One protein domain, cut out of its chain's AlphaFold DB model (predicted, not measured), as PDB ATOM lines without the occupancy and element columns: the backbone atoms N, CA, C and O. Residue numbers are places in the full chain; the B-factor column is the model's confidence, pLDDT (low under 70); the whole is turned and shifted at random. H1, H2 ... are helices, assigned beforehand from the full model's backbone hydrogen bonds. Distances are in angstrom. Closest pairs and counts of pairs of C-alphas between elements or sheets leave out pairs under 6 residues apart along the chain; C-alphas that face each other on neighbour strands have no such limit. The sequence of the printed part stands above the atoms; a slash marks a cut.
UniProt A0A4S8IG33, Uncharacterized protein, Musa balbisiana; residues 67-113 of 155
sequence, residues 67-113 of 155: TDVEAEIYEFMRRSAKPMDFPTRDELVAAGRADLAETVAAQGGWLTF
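AT A GLANCE: This is residues 67 to 113 of the 155 residues of an uncharacterized protein of Musa balbisiana (UniProt A0A4S8IG33). The longest helix, H1, runs along one side of a small helical domain, and a short hairpin of two helices, H2 and H3, sits on the other side; H3 packs on H1 through residues 69 to 73 of H1, while H2 meets H3. The three helix centres make a triangle, residues 80 to 88 lead from the far end of H1 back to H2, and a tail of residues 108 to 113 turns off at the end of H3. The printed part has 47 residues, with three named helices in the order H1, H2, H3 and no named strand, and its class is all helix. It is compact, with a radius of gyration of the C-alphas of 9.8 A, and rounded, spanning 26 by 18 by 18 A.

HOW THE PARTS SIT: H1, residues 67 to 79, touches H3, residues 98 to 107, with its residues 69 to 73 alone. Their closest C-alphas are those of Val 69 and Leu 100, 6.8 A apart. The two helices run opposite ways at a steep tilt of 42 degrees, and their centres are 12.4 A apart. H3 also touches H2, residues 89 to 94, and the closest C-alphas of these two are those of Arg 89 and Ala 101, 5.8 A apart. H2 and H3 form a helical hairpin, running opposite ways at a shallow tilt of 20 degrees, with centres 10.8 A apart. H1 and H2 are apart, but only just: their closest C-alphas are 8.3 A apart. In H1, H2 and H3, every O i to N i+4 pair is within hydrogen-bond range.

IN THESE COORDINATES: H1 has 13 residues, from Thr 67 with its C-alpha at (171.992, 176.226, 161.109) to Arg 79, a length of 18.2 A from first to last C-alpha. H3 has 10 residues, from Ala 98 to Gln 107, whose C-alpha is at (164.910, 168.038, 162.654), and measures 14.0 A. H2 has 6 residues and measures 8.6 A, beginning at Arg 89 with its C-alpha at (174.236, 159.803, 168.490) and ending at Ala 94.

THE WHOLE: The two C-alphas farthest apart, those of Ala 81 and Ala 106, are 26.4 A apart. The C-alphas of Thr 67 and Phe 113, the first and last printed residues, are 17.1 A apart. The printed part has no cut. The link from H1 to H2, with 9 residues between them, is short, and the link from H2 to H3, with 3 residues between them, is tight. The mean pLDDT of the printed part is 83.7, and one printed residue, Thr 67, is under 70.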
ATOM      1  N   THR A  67     170.602 175.783 160.992       59.62
ATOM      2  CA  THR A  67     171.992 176.226 161.109       59.62
ATOM      3  C   THR A  67     172.563 176.111 162.516       59.62
ATOM      4  O   THR A  67     173.757 175.865 162.631       59.62
ATOM      5  N   ASP A  68     171.756 176.271 163.570       82.44
ATOM      6  CA  ASP A  68     172.281 176.201 164.942       82.44
ATOM      7  C   ASP A  68     172.719 174.771 165.280       82.44
ATOM      8  O   ASP A  68     173.837 174.546 165.738       82.44
ATOM      9  N   VAL A  69     171.892 173.787 164.919       85.19
ATOM     10  CA  VAL A  69     172.186 172.364 165.116       85.19
ATOM     11  C   VAL A  69     173.407 171.937 164.293       85.19
ATOM     12  O   VAL A  69     174.338 171.342 164.832       85.19
ATOM     13  N   GLU A  70     173.464 172.289 163.004       85.62
ATOM     14  CA  GLU A  70     174.620 171.975 162.147       85.62
ATOM     15  C   GLU A  70     175.917 172.633 162.638       85.62
ATOM     16  O   GLU A  70     176.969 171.987 162.661       85.62
ATOM     17  N   ALA A  71     175.860 173.901 163.056       86.19
ATOM     18  CA  ALA A  71     177.019 174.617 163.577       86.19
ATOM     19  C   ALA A  71     177.520 173.999 164.886       86.19
ATOM     20  O   ALA A  71     178.727 173.851 165.070       86.19
ATOM     21  N   GLU A  72     176.615 173.594 165.776       88.38
ATOM     22  CA  GLU A  72     176.973 172.931 167.026       88.38
ATOM     23  C   GLU A  72     177.597 171.551 166.804       88.38
ATOM     24  O   GLU A  72     178.597 171.228 167.451       88.38
ATOM     25  N   ILE A  73     177.076 170.764 165.859       87.81
ATOM     26  CA  ILE A  73     177.688 169.483 165.477       87.81
ATOM     27  C   ILE A  73     179.079 169.719 164.884       87.81
ATOM     28  O   ILE A  73     180.029 169.016 165.223       87.81
ATOM     29  N   TYR A  74     179.240 170.734 164.036       85.88
ATOM     30  CA  TYR A  74     180.541 171.074 163.463       85.88
ATOM     31  C   TYR A  74     181.556 171.505 164.526       85.88
ATOM     32  O   TYR A  74     182.712 171.073 164.532       85.88
ATOM     33  N   GLU A  75     181.118 172.313 165.479       88.50
ATOM     34  CA  GLU A  75     181.914 172.723 166.627       88.50
ATOM     35  C   GLU A  75     182.263 171.549 167.556       88.50
ATOM     36  O   GLU A  75     183.337 171.551 168.171       88.50
ATOM     37  N   PHE A  76     181.404 170.531 167.636       86.75
ATOM     38  CA  PHE A  76     181.711 169.270 168.303       86.75
ATOM     39  C   PHE A  76     182.779 168.476 167.540       86.75
ATOM     40  O   PHE A  76     183.799 168.115 168.131       86.75
ATOM     41  N   MET A  77     182.623 168.300 166.222       87.69
ATOM     42  CA  MET A  77     183.608 167.619 165.369       87.69
ATOM     43  C   MET A  77     184.998 168.238 165.512       87.69
ATOM     44  O   MET A  77     185.970 167.522 165.748       87.69
ATOM     45  N   ARG A  78     185.094 169.573 165.477       85.25
ATOM     46  CA  ARG A  78     186.361 170.309 165.638       85.25
ATOM     47  C   ARG A  78     187.053 170.086 166.982       85.25
ATOM     48  O   ARG A  78     188.275 170.201 167.048       85.25
ATOM     49  N   ARG A  79     186.288 169.853 168.050       82.81
ATOM     50  CA  ARG A  79     186.820 169.596 169.400       82.81
ATOM     51  C   ARG A  79     187.116 168.118 169.643       82.81
ATOM     52  O   ARG A  79     187.862 167.802 170.566       82.81
ATOM     53  N   SER A  80     186.523 167.236 168.847       77.44
ATOM     54  CA  SER A  80     186.722 165.795 168.936       77.44
ATOM     55  C   SER A  80     188.071 165.363 168.345       77.44
ATOM     56  O   SER A  80     188.752 166.114 167.646       77.44
ATOM     57  N   ALA A  81     188.445 164.107 168.590       74.94
ATOM     58  CA  ALA A  81     189.622 163.493 167.978       74.94
ATOM     59  C   ALA A  81     189.439 163.176 166.477       74.94
ATOM     60  O   ALA A  81     190.418 162.838 165.811       74.94
ATOM     61  N   LYS A  82     188.211 163.278 165.947       77.44
ATOM     62  CA  LYS A  82     187.852 162.940 164.564       77.44
ATOM     63  C   LYS A  82     187.165 164.133 163.879       77.44
ATOM     64  O   LYS A  82     185.953 164.147 163.711       77.44
ATOM     65  N   PRO A  83     187.923 165.148 163.437       79.62
ATOM     66  CA  PRO A  83     187.350 166.366 162.857       79.62
ATOM     67  C   PRO A  83     186.709 166.177 161.474       79.62
ATOM     68  O   PRO A  83     186.088 167.107 160.968       79.62
ATOM     69  N   MET A  84     186.904 165.012 160.851       75.69
ATOM     70  CA  MET A  84     186.397 164.684 159.516       75.69
ATOM     71  C   MET A  84     185.239 163.686 159.532       75.69
ATOM     72  O   MET A  84     184.606 163.511 158.493       75.69
ATOM     73  N   ASP A  85     184.966 163.059 160.679       80.38
ATOM     74  CA  ASP A  85     183.894 162.077 160.810       80.38
ATOM     75  C   ASP A  85     182.706 162.712 161.517       80.38
ATOM     76  O   ASP A  85     182.852 163.454 162.491       80.38
ATOM     77  N   PHE A  86     181.517 162.412 161.005       82.31
ATOM     78  CA  PHE A  86     180.282 162.880 161.602       82.31
ATOM     79  C   PHE A  86     180.035 162.107 162.906       82.31
ATOM     80  O   PHE A  86     180.120 160.877 162.889       82.31
ATOM     81  N   PRO A  87     179.778 162.794 164.033       83.69
ATOM     82  CA  PRO A  87     179.653 162.136 165.323       83.69
ATOM     83  C   PRO A  87     178.390 161.279 165.345       83.69
ATOM     84  O   PRO A  87     177.366 161.657 164.770       83.69
ATOM     85  N   THR A  88     178.458 160.134 166.019       85.69
ATOM     86  CA  THR A  88     177.271 159.299 166.231       85.69
ATOM     87  C   THR A  88     176.413 159.867 167.356       85.69
ATOM     88  O   THR A  88     176.861 160.674 168.182       85.69
ATOM     89  N   ARG A  89     175.157 159.420 167.419       85.81
ATOM     90  CA  ARG A  89     174.236 159.803 168.490       85.81
ATOM     91  C   ARG A  89     174.822 159.514 169.876       85.81
ATOM     92  O   ARG A  89     174.761 160.376 170.752       85.81
ATOM     93  N   ASP A  90     175.423 158.342 170.058       85.31
ATOM     94  CA  ASP A  90     175.991 157.931 171.344       85.31
ATOM     95  C   ASP A  90     177.179 158.793 171.763       85.31
ATOM     96  O   ASP A  90     177.322 159.100 172.945       85.31
ATOM     97  N   GLU A  91     177.997 159.257 170.814       86.00
ATOM     98  CA  GLU A  91     179.108 160.167 171.104       86.00
ATOM     99  C   GLU A  91     178.606 161.529 171.615       86.00
ATOM    100  O   GLU A  91     179.175 162.091 172.556       86.00
ATOM    101  N   LEU A  92     177.505 162.043 171.059       85.69
ATOM    102  CA  LEU A  92     176.881 163.284 171.529       85.69
ATOM    103  C   LEU A  92     176.223 163.115 172.900       85.69
ATOM    104  O   LEU A  92     176.364 163.985 173.765       85.69
ATOM    105  N   VAL A  93     175.548 161.987 173.126       84.94
ATOM    106  CA  VAL A  93     174.948 161.656 174.426       84.94
ATOM    107  C   VAL A  93     176.037 161.475 175.488       84.94
ATOM    108  O   VAL A  93     175.925 162.044 176.574       84.94
ATOM    109  N   ALA A  94     177.129 160.774 175.171       85.88
ATOM    110  CA  ALA A  94     178.279 160.596 176.059       85.88
ATOM    111  C   ALA A  94     178.977 161.926 176.390       85.88
ATOM    112  O   ALA A  94     179.465 162.113 177.504       85.88
ATOM    113  N   ALA A  95     178.975 162.880 175.456       85.06
ATOM    114  CA  ALA A  95     179.454 164.241 175.679       85.06
ATOM    115  C   ALA A  95     178.491 165.121 176.504       85.06
ATOM    116  O   ALA A  95     178.774 166.302 176.721       85.06
ATOM    117  N   GLY A  96     177.358 164.575 176.956       86.62
ATOM    118  CA  GLY A  96     176.339 165.304 177.710       86.62
ATOM    119  C   GLY A  96     175.491 166.242 176.850       86.62
ATOM    120  O   GLY A  96     174.799 167.097 177.391       86.62
ATOM    121  N   ARG A  97     175.534 166.099 175.519       87.44
ATOM    122  CA  ARG A  97     174.727 166.861 174.556       87.44
ATOM    123  C   ARG A  97     173.589 166.012 173.991       87.44
ATOM    124  O   ARG A  97     173.372 165.970 172.782       87.44
ATOM    125  N   ALA A  98     172.844 165.356 174.879       85.12
ATOM    126  CA  ALA A  98     171.633 164.627 174.507       85.12
ATOM    127  C   ALA A  98     170.586 165.554 173.862       85.12
ATOM    128  O   ALA A  98     169.937 165.159 172.901       85.12
ATOM    129  N   ASP A  99     170.518 166.816 174.299       87.69
ATOM    130  CA  ASP A  99     169.636 167.832 173.711       87.69
ATOM    131  C   ASP A  99     169.937 168.070 172.220       87.69
ATOM    132  O   ASP A  99     169.026 168.244 171.406       87.69
ATOM    133  N   LEU A 100     171.223 168.044 171.841       87.12
ATOM    134  CA  LEU A 100     171.653 168.190 170.449       87.12
ATOM    135  C   LEU A 100     171.263 166.955 169.628       87.12
ATOM    136  O   LEU A 100     170.798 167.072 168.501       87.12
ATOM    137  N   ALA A 101     171.404 165.763 170.211       87.25
ATOM    138  CA  ALA A 101     170.971 164.527 169.574       87.25
ATOM    139  C   ALA A 101     169.449 164.493 169.342       87.25
ATOM    140  O   ALA A 101     168.995 164.112 168.264       87.25
ATOM    141  N   GLU A 102     168.659 164.941 170.319       87.19
ATOM    142  CA  GLU A 102     167.203 165.032 170.197       87.19
ATOM    143  C   GLU A 102     166.769 166.097 169.190       87.19
ATOM    144  O   GLU A 102     165.843 165.861 168.419       87.19
ATOM    145  N   THR A 103     167.442 167.249 169.142       88.31
ATOM    146  CA  THR A 103     167.143 168.282 168.137       88.31
ATOM    147  C   THR A 103     167.487 167.826 166.726       88.31
ATOM    148  O   THR A 103     166.711 168.101 165.814       88.31
ATOM    149  N   VAL A 104     168.568 167.067 166.532       87.19
ATOM    150  CA  VAL A 104     168.862 166.430 165.238       87.19
ATOM    151  C   VAL A 104     167.790 165.414 164.874       87.19
ATOM    152  O   VAL A 104     167.273 165.460 163.759       87.19
ATOM    153  N   ALA A 105     167.402 164.551 165.817       85.44
ATOM    154  CA  ALA A 105     166.328 163.581 165.620       85.44
ATOM    155  C   ALA A 105     164.989 164.259 165.272       85.44
ATOM    156  O   ALA A 105     164.279 163.807 164.374       85.44
ATOM    157  N   ALA A 106     164.668 165.372 165.936       86.31
ATOM    158  CA  ALA A 106     163.467 166.163 165.690       86.31
ATOM    159  C   ALA A 106     163.517 166.924 164.356       86.31
ATOM    160  O   ALA A 106     162.485 167.101 163.709       86.31
ATOM    161  N   GLN A 107     164.703 167.375 163.938       85.50
ATOM    162  CA  GLN A 107     164.910 168.038 162.654       85.50
ATOM    163  C   GLN A 107     164.804 167.046 161.487       85.50
ATOM    164  O   GLN A 107     164.268 167.393 160.430       85.50
ATOM    165  N   GLY A 108     165.274 165.815 161.686       80.56
ATOM    166  CA  GLY A 108     165.188 164.745 160.704       80.56
ATOM    167  C   GLY A 108     165.963 165.034 159.412       80.56
ATOM    168  O   GLY A 108     166.854 165.886 159.337       80.56
ATOM    169  N   GLY A 109     165.606 164.316 158.349       83.12
ATOM    170  CA  GLY A 109     166.203 164.497 157.028       83.12
ATOM    171  C   GLY A 109     167.617 163.921 156.931       83.12
ATOM    172  O   GLY A 109     167.893 162.827 157.418       83.12
ATOM    173  N   TRP A 110     168.509 164.642 156.252       83.38
ATOM    174  CA  TRP A 110     169.871 164.170 155.986       83.38
ATOM    175  C   TRP A 110     170.701 163.972 157.265       83.38
ATOM    176  O   TRP A 110     171.476 163.026 157.327       83.38
ATOM    177  N   LEU A 111     170.524 164.811 158.295       77.69
ATOM    178  CA  LEU A 111     171.337 164.742 159.519       77.69
ATOM    179  C   LEU A 111     171.076 163.470 160.333       77.69
ATOM    180  O   LEU A 111     171.989 162.951 160.954       77.69
ATOM    181  N   THR A 112     169.851 162.948 160.300       81.56
ATOM    182  CA  THR A 112     169.485 161.684 160.958       81.56
ATOM    183  C   THR A 112     169.853 160.447 160.143       81.56
ATOM    184  O   THR A 112     169.751 159.323 160.636       81.56
ATOM    185  N   PHE A 113     170.249 160.618 158.880       76.12
ATOM    186  CA  PHE A 113     170.523 159.498 157.993       76.12
ATOM    187  C   PHE A 113     171.852 158.841 158.388       76.12
ATOM    188  O   PHE A 113     172.918 159.433 158.240       76.12
TER     189      PHE A 113